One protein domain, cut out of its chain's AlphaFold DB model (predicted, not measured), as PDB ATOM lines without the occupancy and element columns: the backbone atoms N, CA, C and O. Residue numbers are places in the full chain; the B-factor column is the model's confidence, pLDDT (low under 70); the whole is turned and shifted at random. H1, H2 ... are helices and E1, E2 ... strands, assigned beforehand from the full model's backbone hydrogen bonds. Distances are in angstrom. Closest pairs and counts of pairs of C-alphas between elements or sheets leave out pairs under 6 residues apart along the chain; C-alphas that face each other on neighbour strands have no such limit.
ATOM      1  N   PRO A   4      -1.135  25.061   0.514       91.31
ATOM      2  CA  PRO A   4      -2.112  25.826  -0.267       91.31
ATOM      3  C   PRO A   4      -1.509  27.038  -0.987       91.31
ATOM      4  O   PRO A   4      -1.822  27.275  -2.151       91.31
ATOM      5  N   GLU A   5      -0.600  27.773  -0.339       92.81
ATOM      6  CA  GLU A   5       0.094  28.912  -0.957       92.81
ATOM      7  C   GLU A   5       0.990  28.468  -2.120       92.81
ATOM      8  O   GLU A   5       1.009  29.117  -3.165       92.81
ATOM      9  N   LYS A   6       1.706  27.342  -1.975       93.75
ATOM     10  CA  LYS A   6       2.537  26.779  -3.052       93.75
ATOM     11  C   LYS A   6       1.684  26.325  -4.234       93.75
ATOM     12  O   LYS A   6       2.008  26.646  -5.374       93.75
ATOM     13  N   LEU A   7       0.574  25.629  -3.985       93.94
ATOM     14  CA  LEU A   7      -0.341  25.193  -5.044       93.94
ATOM     15  C   LEU A   7      -1.004  26.379  -5.751       93.94
ATOM     16  O   LEU A   7      -1.138  26.355  -6.973       93.94
ATOM     17  N   ALA A   8      -1.350  27.440  -5.017       91.50
ATOM     18  CA  ALA A   8      -1.865  28.675  -5.600       91.50
ATOM     19  C   ALA A   8      -0.817  29.369  -6.489       91.50
ATOM     20  O   ALA A   8      -1.155  29.831  -7.581       91.50
ATOM     21  N   ALA A   9       0.451  29.399  -6.063       92.88
ATOM     22  CA  ALA A   9       1.553  29.929  -6.862       92.88
ATOM     23  C   ALA A   9       1.785  29.099  -8.137       92.88
ATOM     24  O   ALA A   9       1.844  29.661  -9.231       92.88
ATOM     25  N   ILE A  10       1.821  27.767  -8.017       93.75
ATOM     26  CA  ILE A  10       1.921  26.842  -9.155       93.75
ATOM     27  C   ILE A  10       0.763  27.068 -10.131       93.75
ATOM     28  O   ILE A  10       1.003  27.241 -11.324       93.75
ATOM     29  N   ARG A  11      -0.484  27.124  -9.643       91.31
ATOM     30  CA  ARG A  11      -1.664  27.431 -10.463       91.31
ATOM     31  C   ARG A  11      -1.470  28.742 -11.219       91.31
ATOM     32  O   ARG A  11      -1.604  28.757 -12.435       91.31
ATOM     33  N   GLY A  12      -1.102  29.811 -10.515       89.06
ATOM     34  CA  GLY A  12      -0.893  31.124 -11.120       89.06
ATOM     35  C   GLY A  12       0.191  31.130 -12.200       89.06
ATOM     36  O   GLY A  12       0.039  31.829 -13.196       89.06
ATOM     37  N   LEU A  13       1.264  30.348 -12.045       90.69
ATOM     38  CA  LEU A  13       2.296  30.197 -13.077       90.69
ATOM     39  C   LEU A  13       1.780  29.414 -14.290       90.69
ATOM     40  O   LEU A  13       1.995  29.837 -15.421       90.69
ATOM     41  N   LEU A  14       1.055  28.315 -14.067       89.44
ATOM     42  CA  LEU A  14       0.481  27.505 -15.145       89.44
ATOM     43  C   LEU A  14      -0.623  28.244 -15.915       89.44
ATOM     44  O   LEU A  14      -0.764  28.042 -17.115       89.44
ATOM     45  N   GLU A  15      -1.405  29.096 -15.252       85.12
ATOM     46  CA  GLU A  15      -2.501  29.847 -15.880       85.12
ATOM     47  C   GLU A  15      -2.026  31.083 -16.655       85.12
ATOM     48  O   GLU A  15      -2.750  31.584 -17.512       85.12
ATOM     49  N   ARG A  16      -0.788  31.542 -16.431       84.81
ATOM     50  CA  ARG A  16      -0.140  32.549 -17.294       84.81
ATOM     51  C   ARG A  16       0.245  31.987 -18.659       84.81
ATOM     52  O   ARG A  16       0.468  32.752 -19.594       84.81
ATOM     53  N   GLU A  17       0.350  30.668 -18.774       82.69
ATOM     54  CA  GLU A  17       0.709  29.999 -20.015       82.69
ATOM     55  C   GLU A  17      -0.519  29.927 -20.923       82.69
ATOM     56  O   GLU A  17      -1.350  29.017 -20.844       82.69
ATOM     57  N   GLY A  18      -0.622  30.927 -21.794       80.12
ATOM     58  CA  GLY A  18      -1.666  31.017 -22.799       80.12
ATOM     59  C   GLY A  18      -1.619  29.869 -23.806       80.12
ATOM     60  O   GLY A  18      -0.561  29.345 -24.161       80.12
ATOM     61  N   ASN A  53      -2.713  26.762 -21.951       84.19
ATOM     62  CA  ASN A  53      -1.857  25.780 -22.592       84.19
ATOM     63  C   ASN A  53      -2.255  24.345 -22.181       84.19
ATOM     64  O   ASN A  53      -2.053  23.897 -21.049       84.19
ATOM     65  N   SER A  54      -2.797  23.588 -23.136       80.50
ATOM     66  CA  SER A  54      -3.317  22.234 -22.916       80.50
ATOM     67  C   SER A  54      -2.234  21.187 -22.639       80.50
ATOM     68  O   SER A  54      -2.543  20.068 -22.198       80.50
ATOM     69  N   ALA A  55      -0.955  21.530 -22.830       80.44
ATOM     70  CA  ALA A  55       0.158  20.726 -22.340       80.44
ATOM     71  C   ALA A  55       0.090  20.587 -20.812       80.44
ATOM     72  O   ALA A  55       0.244  19.479 -20.300       80.44
ATOM     73  N   TYR A  56      -0.264  21.668 -20.108       87.12
ATOM     74  CA  TYR A  56      -0.324  21.728 -18.647       87.12
ATOM     75  C   TYR A  56      -1.649  21.290 -18.040       87.12
ATOM     76  O   TYR A  56      -1.757  21.229 -16.818       87.12
ATOM     77  N   ALA A  57      -2.635  20.908 -18.853       85.50
ATOM     78  CA  ALA A  57      -3.920  20.418 -18.358       85.50
ATOM     79  C   ALA A  57      -3.797  19.326 -17.265       85.50
ATOM     80  O   ALA A  57      -4.532  19.408 -16.280       85.50
ATOM     81  N   PRO A  58      -2.866  18.344 -17.350       89.38
ATOM     82  CA  PRO A  58      -2.671  17.374 -16.275       89.38
ATOM     83  C   PRO A  58      -2.219  18.000 -14.952       89.38
ATOM     84  O   PRO A  58      -2.688  17.560 -13.911       89.38
ATOM     85  N   LEU A  59      -1.338  19.006 -14.986       92.12
ATOM     86  CA  LEU A  59      -0.849  19.697 -13.788       92.12
ATOM     87  C   LEU A  59      -1.909  20.640 -13.220       92.12
ATOM     88  O   LEU A  59      -2.144  20.627 -12.014       92.12
ATOM     89  N   LEU A  60      -2.610  21.381 -14.083       90.88
ATOM     90  CA  LEU A  60      -3.748  22.215 -13.693       90.88
ATOM     91  C   LEU A  60      -4.788  21.390 -12.930       90.88
ATOM     92  O   LEU A  60      -5.235  21.815 -11.873       90.88
ATOM     93  N   ALA A  61      -5.097  20.173 -13.385       90.12
ATOM     94  CA  ALA A  61      -6.026  19.278 -12.696       90.12
ATOM     95  C   ALA A  61      -5.561  18.824 -11.299       90.12
ATOM     96  O   ALA A  61      -6.384  18.353 -10.521       90.12
ATOM     97  N   VAL A  62      -4.270  18.919 -10.962       94.38
ATOM     98  CA  VAL A  62      -3.757  18.607  -9.615       94.38
ATOM     99  C   VAL A  62      -3.877  19.818  -8.689       94.38
ATOM    100  O   VAL A  62      -4.173  19.658  -7.507       94.38
ATOM    101  N   VAL A  63      -3.663  21.023  -9.222       93.88
ATOM    102  CA  VAL A  63      -3.551  22.253  -8.418       93.88
ATOM    103  C   VAL A  63      -4.817  23.095  -8.377       93.88
ATOM    104  O   VAL A  63      -4.905  24.007  -7.559       93.88
ATOM    105  N   ARG A  64      -5.800  22.804  -9.229       90.94
ATOM    106  CA  ARG A  64      -7.072  23.522  -9.269       90.94
ATOM    107  C   ARG A  64      -8.262  22.581  -9.225       90.94
ATOM    108  O   ARG A  64      -8.188  21.427  -9.649       90.94
ATOM    109  N   GLU A  65      -9.371  23.111  -8.752       87.69
ATOM    110  CA  GLU A  65     -10.671  22.460  -8.773       87.69
ATOM    111  C   GLU A  65     -11.734  23.438  -9.253       87.69
ATOM    112  O   GLU A  65     -11.522  24.651  -9.243       87.69
ATOM    113  N   GLU A  66     -12.844  22.905  -9.756       81.19
ATOM    114  CA  GLU A  66     -13.961  23.737 -10.189       81.19
ATOM    115  C   GLU A  66     -14.482  24.540  -9.001       81.19
ATOM    116  O   GLU A  66     -14.794  23.983  -7.943       81.19
ATOM    117  N   CYS A  67     -14.576  25.854  -9.195       77.69
ATOM    118  CA  CYS A  67     -15.180  26.726  -8.212       77.69
ATOM    119  C   CYS A  67     -16.636  26.305  -8.032       77.69
ATOM    120  O   CYS A  67     -17.419  26.313  -8.979       77.69
ATOM    121  N   GLN A  68     -17.004  25.980  -6.799       71.31
ATOM    122  CA  GLN A  68     -18.380  25.645  -6.432       71.31
ATOM    123  C   GLN A  68     -19.270  26.898  -6.288       71.31
ATOM    124  O   GLN A  68     -20.310  26.841  -5.639       71.31
ATOM    125  N   GLY A  69     -18.834  28.051  -6.813       62.53
ATOM    126  CA  GLY A  69     -19.405  29.361  -6.516       62.53
ATOM    127  C   GLY A  69     -20.892  29.500  -6.868       62.53
ATOM    128  O   GLY A  69     -21.349  29.047  -7.912       62.53
ATOM    129  N   TRP A  70     -21.593  30.209  -5.973       53.41
ATOM    130  CA  TRP A  70     -23.035  30.510  -5.907       53.41
ATOM    131  C   TRP A  70     -23.990  29.298  -5.785       53.41
ATOM    132  O   TRP A  70     -23.858  28.313  -6.506       53.41
ATOM    133  N   PRO A  71     -25.026  29.375  -4.919       49.41
ATOM    134  CA  PRO A  71     -25.982  28.286  -4.668       49.41
ATOM    135  C   PRO A  71     -26.895  27.907  -5.858       49.41
ATOM    136  O   PRO A  71     -27.787  27.083  -5.682       49.41
ATOM    137  N   ASP A  72     -26.655  28.441  -7.060       53.69
ATOM    138  CA  ASP A  72     -27.517  28.278  -8.240       53.69
ATOM    139  C   ASP A  72     -26.835  27.582  -9.441       53.69
ATOM    140  O   ASP A  72     -27.360  27.615 -10.553       53.69
ATOM    141  N   HIS A  73     -25.690  26.914  -9.242       50.88
ATOM    142  CA  HIS A  73     -25.042  26.031 -10.237       50.88
ATOM    143  C   HIS A  73     -24.610  26.674 -11.570       50.88
ATOM    144  O   HIS A  73     -24.300  25.956 -12.525       50.88
ATOM    145  N   TYR A  74     -24.561  28.004 -11.674       53.69
ATOM    146  CA  TYR A  74     -24.013  28.646 -12.867       53.69
ATOM    147  C   TYR A  74     -22.480  28.565 -12.862       53.69
ATOM    148  O   TYR A  74     -21.860  28.940 -11.866       53.69
ATOM    149  N   PRO A  75     -21.847  28.125 -13.966       54.19
ATOM    150  CA  PRO A  75     -20.397  28.157 -14.099       54.19
ATOM    151  C   PRO A  75     -19.860  29.572 -13.837       54.19
ATOM    152  O   PRO A  75     -20.223  30.512 -14.544       54.19
ATOM    153  N   CYS A  76     -18.982  29.741 -12.841       58.00
ATOM    154  CA  CYS A  76     -18.458  31.066 -12.469       58.00
ATOM    155  C   CYS A  76     -17.576  31.717 -13.554       58.00
ATOM    156  O   CYS A  76     -17.176  32.867 -13.410       58.00
ATOM    157  N   ASN A  77     -17.262  30.993 -14.631       54.22
ATOM    158  CA  ASN A  77     -16.561  31.504 -15.808       54.22
ATOM    159  C   ASN A  77     -17.497  32.180 -16.831       54.22
ATOM    160  O   ASN A  77     -17.020  32.757 -17.810       54.22
ATOM    161  N   LEU A  78     -18.820  32.130 -16.637       53.66
ATOM    162  CA  LEU A  78     -19.762  32.868 -17.471       53.66
ATOM    163  C   LEU A  78     -19.832  34.318 -16.988       53.66
ATOM    164  O   LEU A  78     -20.433  34.618 -15.959       53.66
ATOM    165  N   LYS A  79     -19.253  35.240 -17.767       51.22
ATOM    166  CA  LYS A  79     -19.510  36.680 -17.623       51.22
ATOM    167  C   LYS A  79     -20.960  36.968 -18.015       51.22
ATOM    168  O   LYS A  79     -21.236  37.330 -19.156       51.22
ATOM    169  N   ILE A  80     -21.893  36.774 -17.088       53.03
ATOM    170  CA  ILE A  80     -23.297  37.123 -17.294       53.03
ATOM    171  C   ILE A  80     -23.437  38.636 -17.060       53.03
ATOM    172  O   ILE A  80     -23.069  39.129 -15.991       53.03
ATOM    173  N   PRO A  81     -23.956  39.416 -18.026       44.66
ATOM    174  CA  PRO A  81     -24.210  40.835 -17.812       44.66
ATOM    175  C   PRO A  81     -25.131  41.041 -16.599       44.66
ATOM    176  O   PRO A  81     -26.278  40.602 -16.603       44.66
ATOM    177  N   GLY A  82     -24.621  41.701 -15.556       50.16
ATOM    178  CA  GLY A  82     -25.357  41.971 -14.316       50.16
ATOM    179  C   GLY A  82     -25.131  40.976 -13.168       50.16
ATOM    180  O   GLY A  82     -25.673  41.209 -12.089       50.16
ATOM    181  N   SER A  83     -24.327  39.917 -13.342       55.66
ATOM    182  CA  SER A  83     -23.888  39.073 -12.219       55.66
ATOM    183  C   SER A  83     -22.705  39.704 -11.484       55.66
ATOM    184  O   SER A  83     -21.781  40.217 -12.116       55.66
ATOM    185  N   SER A  84     -22.705  39.639 -10.151       58.84
ATOM    186  CA  SER A  84     -21.542  40.010  -9.341       58.84
ATOM    187  C   SER A  84     -20.382  39.051  -9.593       58.84
ATOM    188  O   SER A  84     -20.591  37.841  -9.672       58.84
ATOM    189  N   GLU A  85     -19.171  39.596  -9.668       62.50
ATOM    190  CA  GLU A  85     -17.938  38.822  -9.790       62.50
ATOM    191  C   GLU A  85     -17.827  37.785  -8.660       62.50
ATOM    192  O   GLU A  85     -18.052  38.104  -7.489       62.50
ATOM    193  N   CYS A  86     -17.509  36.532  -8.998       67.19
ATOM    194  CA  CYS A  86     -17.273  35.498  -7.996       67.19
ATOM    195  C   CYS A  86     -15.951  35.795  -7.279       67.19
ATOM    196  O   CYS A  86     -14.882  35.567  -7.846       67.19
ATOM    197  N   SER A  87     -16.031  36.278  -6.036       69.38
ATOM    198  CA  SER A  87     -14.866  36.611  -5.203       69.38
ATOM    199  C   SER A  87     -13.963  35.418  -4.905       69.38
ATOM    200  O   SER A  87     -12.785  35.598  -4.629       69.38
ATOM    201  N   ASP A  88     -14.511  34.204  -4.938       72.19
ATOM    202  CA  ASP A  88     -13.786  33.006  -4.513       72.19
ATOM    203  C   ASP A  88     -12.869  32.466  -5.618       72.19
ATOM    204  O   ASP A  88     -11.855  31.832  -5.328       72.19
ATOM    205  N   CYS A  89     -13.204  32.717  -6.889       73.62
ATOM    206  CA  CYS A  89     -12.408  32.272  -8.037       73.62
ATOM    207  C   CYS A  89     -11.991  33.389  -8.993       73.62
ATOM    208  O   CYS A  89     -11.495  33.079 -10.076       73.62
ATOM    209  N   ASP A  90     -12.219  34.657  -8.648       71.19
ATOM    210  CA  ASP A  90     -11.934  35.818  -9.502       71.19
ATOM    211  C   ASP A  90     -12.513  35.672 -10.929       71.19
ATOM    212  O   ASP A  90     -11.911  36.081 -11.922       71.19
ATOM    213  N   ASN A  91     -13.684  35.030 -11.047       66.31
ATOM    214  CA  ASN A  91     -14.349  34.651 -12.311       66.31
ATOM    215  C   ASN A  91     -13.550  33.730 -13.251       66.31
ATOM    216  O   ASN A  91     -13.888  33.595 -14.427       66.31
ATOM    217  N   THR A  92     -12.502  33.067 -12.764       69.25
ATOM    218  CA  THR A  92     -11.779  32.052 -13.552       69.25
ATOM    219  C   THR A  92     -12.573  30.750 -13.680       69.25
ATOM    220  O   THR A  92     -12.297  29.940 -14.563       69.25
ATOM    221  N   GLY A  93     -13.555  30.526 -12.797       74.06
ATOM    222  CA  GLY A  93     -14.262  29.251 -12.675       74.06
ATOM    223  C   GLY A  93     -13.487  28.185 -11.897       74.06
ATOM    224  O   GLY A  93     -14.009  27.089 -11.713       74.06
ATOM    225  N   TYR A  94     -12.280  28.491 -11.409       82.06
ATOM    226  CA  TYR A  94     -11.433  27.538 -10.699       82.06
ATOM    227  C   TYR A  94     -10.841  28.131  -9.416       82.06
ATOM    228  O   TYR A  94     -10.359  29.262  -9.380       82.06
ATOM    229  N   THR A  95     -10.812  27.337  -8.353       87.50
ATOM    230  CA  THR A  95     -10.089  27.646  -7.112       87.50
ATOM    231  C   THR A  95      -8.832  26.792  -7.015       87.50
ATOM    232  O   THR A  95      -8.667  25.818  -7.753       87.50
ATOM    233  N   THR A  96      -7.900  27.165  -6.140       91.38
ATOM    234  CA  THR A  96      -6.785  26.277  -5.795       91.38
ATOM    235  C   THR A  96      -7.360  25.034  -5.129       91.38
ATOM    236  O   THR A  96      -8.143  25.161  -4.192       91.38
ATOM    237  N   ARG A  97      -6.978  23.849  -5.606       92.06
ATOM    238  CA  ARG A  97      -7.477  22.583  -5.070       92.06
ATOM    239  C   ARG A  97      -7.029  22.398  -3.627       92.06
ATOM    240  O   ARG A  97      -5.830  22.465  -3.340       92.06
ATOM    241  N   SER A  98      -7.977  22.084  -2.750       89.75
ATOM    242  CA  SER A  98      -7.646  21.621  -1.407       89.75
ATOM    243  C   SER A  98      -7.145  20.174  -1.428       89.75
ATOM    244  O   SER A  98      -7.744  19.295  -2.045       89.75
ATOM    245  N   TRP A  99      -6.043  19.933  -0.720       91.44
ATOM    246  CA  TRP A  99      -5.522  18.597  -0.402       91.44
ATOM    247  C   TRP A  99      -5.676  18.281   1.094       91.44
ATOM    248  O   TRP A  99      -5.005  17.401   1.637       91.44
ATOM    249  N   GLU A 100      -6.539  19.026   1.790       87.75
ATOM    250  CA  GLU A 100      -6.895  18.734   3.174       87.75
ATOM    251  C   GLU A 100      -7.596  17.372   3.260       87.75
ATOM    252  O   GLU A 100      -8.495  17.065   2.479       87.75
ATOM    253  N   GLY A 101      -7.157  16.527   4.194       87.75
ATOM    254  CA  GLY A 101      -7.681  15.167   4.351       87.75
ATOM    255  C   GLY A 101      -7.171  14.145   3.329       87.75
ATOM    256  O   GLY A 101      -7.557  12.981   3.427       87.75
ATOM    257  N   ALA A 102      -6.299  14.539   2.396       89.25
ATOM    258  CA  ALA A 102      -5.630  13.601   1.499       89.25
ATOM    259  C   ALA A 102      -4.741  12.621   2.281       89.25
ATOM    260  O   ALA A 102      -4.113  12.999   3.278       89.25
ATOM    261  N   LEU A 103      -4.683  11.373   1.817       89.50
ATOM    262  CA  LEU A 103      -3.808  10.346   2.375       89.50
ATOM    263  C   LEU A 103      -2.340  10.636   2.028       89.50
ATOM    264  O   LEU A 103      -2.032  11.288   1.025       89.50
ATOM    265  N   ASP A 104      -1.432  10.104   2.847       85.25
ATOM    266  CA  ASP A 104       0.008  10.213   2.621       85.25
ATOM    267  C   ASP A 104       0.376   9.734   1.205       85.25
ATOM    268  O   ASP A 104       0.038   8.620   0.793       85.25
ATOM    269  N   GLY A 105       1.070  10.592   0.451       86.25
ATOM    270  CA  GLY A 105       1.516  10.309  -0.911       86.25
ATOM    271  C   GLY A 105       0.502  10.603  -2.024       86.25
ATOM    272  O   GLY A 105       0.858  10.463  -3.196       86.25
ATOM    273  N   GLU A 106      -0.746  10.995  -1.731       91.75
ATOM    274  CA  GLU A 106      -1.742  11.247  -2.788       91.75
ATOM    275  C   GLU A 106      -1.404  12.466  -3.651       91.75
ATOM    276  O   GLU A 106      -1.528  12.398  -4.879       91.75
ATOM    277  N   LEU A 107      -0.946  13.562  -3.036       92.44
ATOM    278  CA  LEU A 107      -0.533  14.759  -3.773       92.44
ATOM    279  C   LEU A 107       0.677  14.441  -4.655       92.44
ATOM    280  O   LEU A 107       0.683  14.749  -5.844       92.44
ATOM    281  N   GLU A 108       1.686  13.782  -4.096       91.69
ATOM    282  CA  GLU A 108       2.908  13.388  -4.790       91.69
ATOM    283  C   GLU A 108       2.602  12.434  -5.941       91.69
ATOM    284  O   GLU A 108       3.060  12.650  -7.062       91.69
ATOM    285  N   GLY A 109       1.765  11.422  -5.708       91.69
ATOM    286  CA  GLY A 109       1.317  10.494  -6.742       91.69
ATOM    287  C   GLY A 109       0.551  11.194  -7.868       91.69
ATOM    288  O   GLY A 109       0.748  10.881  -9.046       91.69
ATOM    289  N   ALA A 110      -0.293  12.174  -7.532       94.19
ATOM    290  CA  ALA A 110      -1.001  12.980  -8.520       94.19
ATOM    291  C   ALA A 110      -0.043  13.862  -9.336       94.19
ATOM    292  O   ALA A 110      -0.161  13.905 -10.565       94.19
ATOM    293  N   LEU A 111       0.931  14.501  -8.680       94.50
ATOM    294  CA  LEU A 111       1.970  15.306  -9.321       94.50
ATOM    295  C   LEU A 111       2.843  14.458 -10.254       94.50
ATOM    296  O   LEU A 111       2.991  14.827 -11.416       94.50
ATOM    297  N   ILE A 112       3.331  13.294  -9.809       94.31
ATOM    298  CA  ILE A 112       4.106  12.358 -10.644       94.31
ATOM    299  C   ILE A 112       3.300  11.988 -11.885       94.31
ATOM    300  O   ILE A 112       3.751  12.159 -13.014       94.31
ATOM    301  N   LYS A 113       2.048  11.552 -11.703       93.88
ATOM    302  CA  LYS A 113       1.180  11.171 -12.823       93.88
ATOM    303  C   LYS A 113       0.962  12.326 -13.804       93.88
ATOM    304  O   LYS A 113       0.867  12.090 -15.011       93.88
ATOM    305  N   ALA A 114       0.846  13.555 -13.310       93.56
ATOM    306  CA  ALA A 114       0.693  14.739 -14.143       93.56
ATOM    307  C   ALA A 114       1.979  15.079 -14.917       93.56
ATOM    308  O   ALA A 114       1.904  15.281 -16.132       93.56
ATOM    309  N   VAL A 115       3.142  15.065 -14.259       92.19
ATOM    310  CA  VAL A 115       4.452  15.317 -14.884       92.19
ATOM    311  C   VAL A 115       4.793  14.231 -15.907       92.19
ATOM    312  O   VAL A 115       5.126  14.548 -17.047       92.19
ATOM    313  N   SER A 116       4.591  12.954 -15.585       91.19
ATOM    314  CA  SER A 116       4.792  11.851 -16.530       91.19
ATOM    315  C   SER A 116       3.917  11.989 -17.791       91.19
ATOM    316  O   SER A 116       4.360  11.705 -18.906       91.19
ATOM    317  N   ARG A 117       2.666  12.463 -17.654       89.56
ATOM    318  CA  ARG A 117       1.783  12.751 -18.805       89.56
ATOM    319  C   ARG A 117       2.297  13.916 -19.647       89.56
ATOM    320  O   ARG A 117       2.211  13.853 -20.874       89.56
ATOM    321  N   LEU A 118       2.815  14.961 -19.006       87.69
ATOM    322  CA  LEU A 118       3.441  16.093 -19.686       87.69
ATOM    323  C   LEU A 118       4.672  15.636 -20.486       87.69
ATOM    324  O   LEU A 118       4.763  15.914 -21.682       87.69
ATOM    325  N   LEU A 119       5.551  14.840 -19.873       87.75
ATOM    326  CA  LEU A 119       6.728  14.256 -20.522       87.75
ATOM    327  C   LEU A 119       6.365  13.377 -21.721       87.75
ATOM    328  O   LEU A 119       7.009  13.460 -22.768       87.75
ATOM    329  N   ALA A 120       5.309  12.567 -21.608       85.50
ATOM    330  CA  ALA A 120       4.821  11.753 -22.718       85.50
ATOM    331  C   ALA A 120       4.382  12.616 -23.915       85.50
ATOM    332  O   ALA A 120       4.731  12.300 -25.056       85.50
ATOM    333  N   LYS A 121       3.678  13.732 -23.664       79.69
ATOM    334  CA  LYS A 121       3.309  14.697 -24.715       79.69
ATOM    335  C   LYS A 121       4.544  15.356 -25.338       79.69
ATOM    336  O   LYS A 121       4.642  15.418 -26.561       79.69
ATOM    337  N   MET A 122       5.510  15.788 -24.524       79.69
ATOM    338  CA  MET A 122       6.753  16.410 -25.007       79.69
ATOM    339  C   MET A 122       7.580  15.459 -25.876       79.69
ATOM    340  O   MET A 122       8.083  15.854 -26.928       79.69
ATOM    341  N   ARG A 123       7.672  14.184 -25.479       78.69
ATOM    342  CA  ARG A 123       8.378  13.148 -26.240       78.69
ATOM    343  C   ARG A 123       7.733  12.887 -27.600       78.69
ATOM    344  O   ARG A 123       8.453  12.675 -28.570       78.69
ATOM    345  N   ALA A 124       6.401  12.916 -27.677       75.75
ATOM    346  CA  ALA A 124       5.675  12.764 -28.937       75.75
ATOM    347  C   ALA A 124       5.876  13.963 -29.884       75.75
ATOM    348  O   ALA A 124       5.870  13.784 -31.098       75.75
ATOM    349  N   GLY A 125       6.079  15.164 -29.331       64.62
ATOM    350  CA  GLY A 125       6.235  16.405 -30.092       64.62
ATOM    351  C   GLY A 125       7.660  16.752 -30.542       64.62
ATOM    352  O   GLY A 125       7.798  17.638 -31.367       64.62
ATOM    353  N   MET A 126       8.719  16.109 -30.026       55.22
ATOM    354  CA  MET A 126      10.137  16.287 -30.432       55.22
ATOM    355  C   MET A 126      10.701  17.732 -30.522       55.22
ATOM    356  O   MET A 126      11.794  17.915 -31.055       55.22
ATOM    357  N   HIS A 127      10.041  18.759 -29.978       54.31
ATOM    358  CA  HIS A 127      10.439  20.154 -30.234       54.31
ATOM    359  C   HIS A 127      11.201  20.876 -29.107       54.31
ATOM    360  O   HIS A 127      11.761  21.935 -29.370       54.31
ATOM    361  N   PHE A 128      11.346  20.306 -27.900       63.75
ATOM    362  CA  PHE A 128      12.007  21.003 -26.779       63.75
ATOM    363  C   PHE A 128      12.825  20.064 -25.876       63.75
ATOM    364  O   PHE A 128      12.401  19.688 -24.785       63.75
ATOM    365  N   MET A 129      14.032  19.685 -26.319       68.94
ATOM    366  CA  MET A 129      14.941  18.825 -25.537       68.94
ATOM    367  C   MET A 129      15.321  19.433 -24.177       68.94
ATOM    368  O   MET A 129      15.384  18.715 -23.183       68.94
ATOM    369  N   SER A 130      15.562  20.747 -24.111       74.75
ATOM    370  CA  SER A 130      15.912  21.436 -22.859       74.75
ATOM    371  C   SER A 130      14.772  21.401 -21.844       74.75
ATOM    372  O   SER A 130      15.003  21.154 -20.664       74.75
ATOM    373  N   GLU A 131      13.540  21.601 -22.302       79.19
ATOM    374  CA  GLU A 131      12.357  21.565 -21.450       79.19
ATOM    375  C   GLU A 131      12.046  20.140 -20.978       79.19
ATOM    376  O   GLU A 131      11.761  19.924 -19.802       79.19
ATOM    377  N   TYR A 132      12.214  19.151 -21.859       83.88
ATOM    378  CA  TYR A 132      12.080  17.739 -21.508       83.88
ATOM    379  C   TYR A 132      13.007  17.337 -20.350       83.88
ATOM    380  O   TYR A 132      12.553  16.704 -19.399       83.88
ATOM    381  N   TYR A 133      14.291  17.716 -20.389       84.38
ATOM    382  CA  TYR A 133      15.229  17.372 -19.312       84.38
ATOM    383  C   TYR A 133      14.868  18.024 -17.975       84.38
ATOM    384  O   TYR A 133      15.023  17.381 -16.938       84.38
ATOM    385  N   LYS A 134      14.346  19.258 -17.990       85.25
ATOM    386  CA  LYS A 134      13.857  19.919 -16.772       85.25
ATOM    387  C   LYS A 134      12.709  19.127 -16.147       85.25
ATOM    388  O   LYS A 134      12.787  18.745 -14.984       85.25
ATOM    389  N   TRP A 135      11.682  18.810 -16.933       87.94
ATOM    390  CA  TRP A 135      10.532  18.045 -16.444       87.94
ATOM    391  C   TRP A 135      10.893  16.612 -16.047       87.94
ATOM    392  O   TRP A 135      10.315  16.083 -15.102       87.94
ATOM    393  N   SER A 136      11.884  16.002 -16.703       88.44
ATOM    394  CA  SER A 136      12.409  14.687 -16.321       88.44
ATOM    395  C   SER A 136      13.067  14.732 -14.943       88.44
ATOM    396  O   SER A 136      12.847  13.834 -14.141       88.44
ATOM    397  N   ALA A 137      13.826  15.789 -14.640       88.44
ATOM    398  CA  ALA A 137      14.428  15.963 -13.321       88.44
ATOM    399  C   ALA A 137      13.367  16.158 -12.221       88.44
ATOM    400  O   ALA A 137      13.539  15.663 -11.106       88.44
ATOM    401  N   VAL A 138      12.253  16.834 -12.532       89.81
ATOM    402  CA  VAL A 138      11.105  16.948 -11.615       89.81
ATOM    403  C   VAL A 138      10.463  15.582 -11.371       89.81
ATOM    404  O   VAL A 138      10.237  15.227 -10.218       89.81
ATOM    405  N   ASP A 139      10.210  14.797 -12.422       90.88
ATOM    406  CA  ASP A 139       9.632  13.447 -12.318       90.88
ATOM    407  C   ASP A 139      10.505  12.517 -11.451       90.88
ATOM    408  O   ASP A 139      10.001  11.861 -10.533       90.88
ATOM    409  N   ASP A 140      11.827  12.547 -11.655       88.94
ATOM    410  CA  ASP A 140      12.803  11.791 -10.860       88.94
ATOM    411  C   ASP A 140      12.822  12.237  -9.387       88.94
ATOM    412  O   ASP A 140      12.883  11.406  -8.469       88.94
ATOM    413  N   CYS A 141      12.751  13.550  -9.141       89.44
ATOM    414  CA  CYS A 141      12.694  14.122  -7.797       89.44
ATOM    415  C   CYS A 141      11.419  13.686  -7.064       89.44
ATOM    416  O   CYS A 141      11.500  13.143  -5.959       89.44
ATOM    417  N   LEU A 142      10.250  13.840  -7.695       89.75
ATOM    418  CA  LEU A 142       8.967  13.453  -7.109       89.75
ATOM    419  C   LEU A 142       8.904  11.945  -6.834       89.75
ATOM    420  O   LEU A 142       8.488  11.528  -5.754       89.75
ATOM    421  N   THR A 143       9.391  11.125  -7.768       88.31
ATOM    422  CA  THR A 143       9.490   9.669  -7.590       88.31
ATOM    423  C   THR A 143      10.394   9.313  -6.410       88.31
ATOM    424  O   THR A 143      10.080   8.423  -5.619       88.31
ATOM    425  N   THR A 144      11.511  10.023  -6.247       88.12
ATOM    426  CA  THR A 144      12.429   9.824  -5.119       88.12
ATOM    427  C   THR A 144      11.783  10.195  -3.788       88.12
ATOM    428  O   THR A 144      11.943   9.450  -2.820       88.12
ATOM    429  N   LEU A 145      11.047  11.310  -3.738       86.56
ATOM    430  CA  LEU A 145      10.301  11.726  -2.552       86.56
ATOM    431  C   LEU A 145       9.281  10.655  -2.153       86.56
ATOM    432  O   LEU A 145       9.339  10.171  -1.028       86.56
ATOM    433  N   LEU A 146       8.448  10.200  -3.094       82.50
ATOM    434  CA  LEU A 146       7.404   9.214  -2.813       82.50
ATOM    435  C   LEU A 146       7.959   7.835  -2.411       82.50
ATOM    436  O   LEU A 146       7.382   7.161  -1.565       82.50
ATOM    437  N   LEU A 147       9.056   7.379  -3.028       83.25
ATOM    438  CA  LEU A 147       9.557   6.011  -2.827       83.25
ATOM    439  C   LEU A 147      10.561   5.857  -1.682       83.25
ATOM    440  O   LEU A 147      10.775   4.734  -1.221       83.25
ATOM    441  N   ARG A 148      11.260   6.926  -1.281       80.44
ATOM    442  CA  ARG A 148      12.414   6.814  -0.366       80.44
ATOM    443  C   ARG A 148      12.241   7.524   0.962       80.44
ATOM    444  O   ARG A 148      13.087   7.342   1.837       80.44
ATOM    445  N   ARG A 149      11.198   8.331   1.117       77.75
ATOM    446  CA  ARG A 149      10.927   9.058   2.355       77.75
ATOM    447  C   ARG A 149       9.736   8.451   3.076       77.75
ATOM    448  O   ARG A 149       8.821   7.923   2.459       77.75
ATOM    449  N   THR A 150       9.809   8.476   4.400       74.31
ATOM    450  CA  THR A 150       8.756   7.978   5.300       74.31
ATOM    451  C   THR A 150       8.069   9.114   6.052       74.31
ATOM    452  O   THR A 150       7.209   8.860   6.887       74.31
ATOM    453  N   ASP A 151       8.511  10.349   5.826       80.75
ATOM    454  CA  ASP A 151       7.933  11.574   6.355       80.75
ATOM    455  C   ASP A 151       7.032  12.257   5.314       80.75
ATOM    456  O   ASP A 151       7.079  11.913   4.137       80.75
ATOM    457  N   ASP A 152       6.206  13.212   5.750       81.75
ATOM    458  CA  ASP A 152       5.317  13.976   4.867       81.75
ATOM    459  C   ASP A 152       6.134  14.748   3.819       81.75
ATOM    460  O   ASP A 152       6.876  15.681   4.141       81.75
ATOM    461  N   THR A 153       6.013  14.347   2.553       87.69
ATOM    462  CA  THR A 153       6.775  14.923   1.440       87.69
ATOM    463  C   THR A 153       6.012  15.967   0.638       87.69
ATOM    464  O   THR A 153       6.565  16.502  -0.328       87.69
ATOM    465  N   ARG A 154       4.786  16.322   1.041       89.25
ATOM    466  CA  ARG A 154       3.896  17.173   0.240       89.25
ATOM    467  C   ARG A 154       4.502  18.541  -0.021       89.25
ATOM    468  O   ARG A 154       4.465  19.042  -1.145       89.25
ATOM    469  N   GLU A 155       5.119  19.128   1.002       90.31
ATOM    470  CA  GLU A 155       5.807  20.410   0.865       90.31
ATOM    471  C   GLU A 155       6.994  20.344  -0.095       90.31
ATOM    472  O   GLU A 155       7.142  21.251  -0.911       90.31
ATOM    473  N   ALA A 156       7.802  19.282  -0.016       89.56
ATOM    474  CA  ALA A 156       8.974  19.095  -0.868       89.56
ATOM    475  C   ALA A 156       8.581  18.819  -2.326       89.56
ATOM    476  O   ALA A 156       9.242  19.294  -3.249       89.56
ATOM    477  N   ALA A 157       7.487  18.087  -2.543       91.12
ATOM    478  CA  ALA A 157       6.942  17.840  -3.870       91.12
ATOM    479  C   ALA A 157       6.415  19.129  -4.515       91.12
ATOM    480  O   ALA A 157       6.700  19.400  -5.683       91.12
ATOM    481  N   ALA A 158       5.700  19.955  -3.744       92.12
ATOM    482  CA  ALA A 158       5.253  21.265  -4.204       92.12
ATOM    483  C   ALA A 158       6.435  22.208  -4.496       92.12
ATOM    484  O   ALA A 158       6.415  22.892  -5.515       92.12
ATOM    485  N   ASP A 159       7.486  22.207  -3.665       92.38
ATOM    486  CA  ASP A 159       8.697  23.010  -3.909       92.38
ATOM    487  C   ASP A 159       9.423  22.595  -5.189       92.38
ATOM    488  O   ASP A 159       9.822  23.454  -5.973       92.38
ATOM    489  N   ALA A 160       9.567  21.288  -5.432       91.19
ATOM    490  CA  ALA A 160      10.215  20.780  -6.639       91.19
ATOM    491  C   ALA A 160       9.492  21.247  -7.913       91.19
ATOM    492  O   ALA A 160      10.138  21.637  -8.887       91.19
ATOM    493  N   LEU A 161       8.154  21.236  -7.899       91.56
ATOM    494  CA  LEU A 161       7.361  21.720  -9.026       91.56
ATOM    495  C   LEU A 161       7.423  23.247  -9.166       91.56
ATOM    496  O   LEU A 161       7.572  23.749 -10.280       91.56
ATOM    497  N   LEU A 162       7.313  23.983  -8.057       92.38
ATOM    498  CA  LEU A 162       7.358  25.444  -8.067       92.38
ATOM    499  C   LEU A 162       8.701  25.953  -8.609       92.38
ATOM    500  O   LEU A 162       8.704  26.772  -9.522       92.38
ATOM    501  N   ALA A 163       9.822  25.394  -8.141       89.88
ATOM    502  CA  ALA A 163      11.157  25.753  -8.619       89.88
ATOM    503  C   ALA A 163      11.306  25.548 -10.137       89.88
ATOM    504  O   ALA A 163      11.810  26.423 -10.842       89.88
ATOM    505  N   ALA A 164      10.802  24.429 -10.669       87.56
ATOM    506  CA  ALA A 164      10.858  24.150 -12.102       87.56
ATOM    507  C   ALA A 164      10.041  25.142 -12.950       87.56
ATOM    508  O   ALA A 164      10.423  25.446 -14.084       87.56
ATOM    509  N   LEU A 165       8.927  25.648 -12.412       87.31
ATOM    510  CA  LEU A 165       8.093  26.655 -13.071       87.31
ATOM    511  C   LEU A 165       8.688  28.065 -12.961       87.31
ATOM    512  O   LEU A 165       8.630  28.824 -13.925       87.31
ATOM    513  N   GLU A 166       9.287  28.419 -11.824       87.50
ATOM    514  CA  GLU A 166       9.928  29.726 -11.624       87.50
ATOM    515  C   GLU A 166      11.163  29.904 -12.518       87.50
ATOM    516  O   GLU A 166      11.312  30.945 -13.155       87.50
ATOM    517  N   GLU A 167      11.989  28.865 -12.681       79.50
ATOM    518  CA  GLU A 167      13.140  28.860 -13.602       79.50
ATOM    519  C   GLU A 167      12.764  28.990 -15.092       79.50
ATOM    520  O   GLU A 167      13.639  29.075 -15.962       79.50
ATOM    521  N   ARG A 168      11.473  28.932 -15.419       69.81
ATOM    522  CA  ARG A 168      10.947  29.087 -16.779       69.81
ATOM    523  C   ARG A 168      10.469  30.516 -17.056       69.81
ATOM    524  O   ARG A 168      10.452  30.919 -18.212       69.81
TER     525      ARG A 168
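AT A GLANCE: This is residues 4 to 18 and 53 to 168 of the 170 residues of an uncharacterized protein of marine sediment metagenome (UniProt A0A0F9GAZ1). A tiny two-stranded hairpin sheet, E1 and E2, sits at the side of five helices that stand nearly side by side in a ring, H1, H2, H3, H4, H5 and back to H1. Residues 67 to 93, the long loop between the two strands, reach away from the helices, and their C-alphas lie 15 to 32 A from the mean of all C-alphas. The printed part has 131 residues, with named elements in the order H1, H2, E1, E2, H3, H4, H5; the sheet is antiparallel and the class is mostly helix. The whole is compact, with a radius of gyration of the C-alphas of 16.3 A, and spans 50 by 37 by 22 A.

IN THESE COORDINATES: E1 is residues 64 to 66 and E2 residues 94 to 96. H1 is residues 4 to 15, 16.1 A long, from C-alpha 4 at (-2.112, 25.826, -0.267). H2 is residues 57 to 63. H3, residues 106 to 125, is 28.9 A long and begins at C-alpha 106 at (-1.742, 11.247, -2.788). H4, residues 129 to 148, is 28.0 A long. H5, residues 154 to 166, is 18.3 A long and ends at C-alpha 166 at (9.928, 29.726, -11.624).

HOW THE PARTS SIT: E1 and E2 form an antiparallel hairpin at 140 degrees, with N 65 and O 95 3.0 A apart and N 95 and O 65 2.9 A apart, both within hydrogen-bond range. The closest C-alphas of H1 and E2, those of Ala 8 and Thr 96, are 5.5 A apart. H2 joins E1 by a tight link. H1 and H2 touch, opposite ways at a shallow tilt of 22 degrees, closest at the C-alphas of Leu 7 and Val 63, 5.5 A apart. H2 and H3 touch, opposite ways at a shallow tilt of 19 degrees, closest at the C-alphas of Pro 58 and Ala 114, 4.8 A apart. H3, H4 and H5 form an up and down bundle, each helix running against the one before it. The helical hairpin H3 and H4 has a shallow tilt of 25 degrees, with the C-alphas of Ile 112 and Asp 139 closest at 5.9 A. The helical hairpin H4 and H5 has a shallow tilt of 8 degrees, with the C-alphas of Leu 142 and Ala 157 closest at 5.8 A. H5 touches H1, the same way at a shallow tilt of 30 degrees, closest at the C-alphas of Leu 162 and Ile 10, 5.7 A apart. H1 and H3 are apart, and so are H2 and H5. Every O i to N i+4 pair is within hydrogen-bond range in H1, H3, H4 and H5; in H2 2 of 3 are.

THE WHOLE: The C-alphas of Gly 82 and Arg 148, the two farthest apart, are 53.5 A apart. Residues 19 to 52 are not printed, and C-alphas 18 and 53 are 5.2 A apart across the cut. The link E1 to E2, 27 residues, is long. Residues 124 to 130 stand free. The mean pLDDT of the printed part is 81.0; it is under 70 at residues 69 to 87, 91 to 92, 125 to 129 and 168.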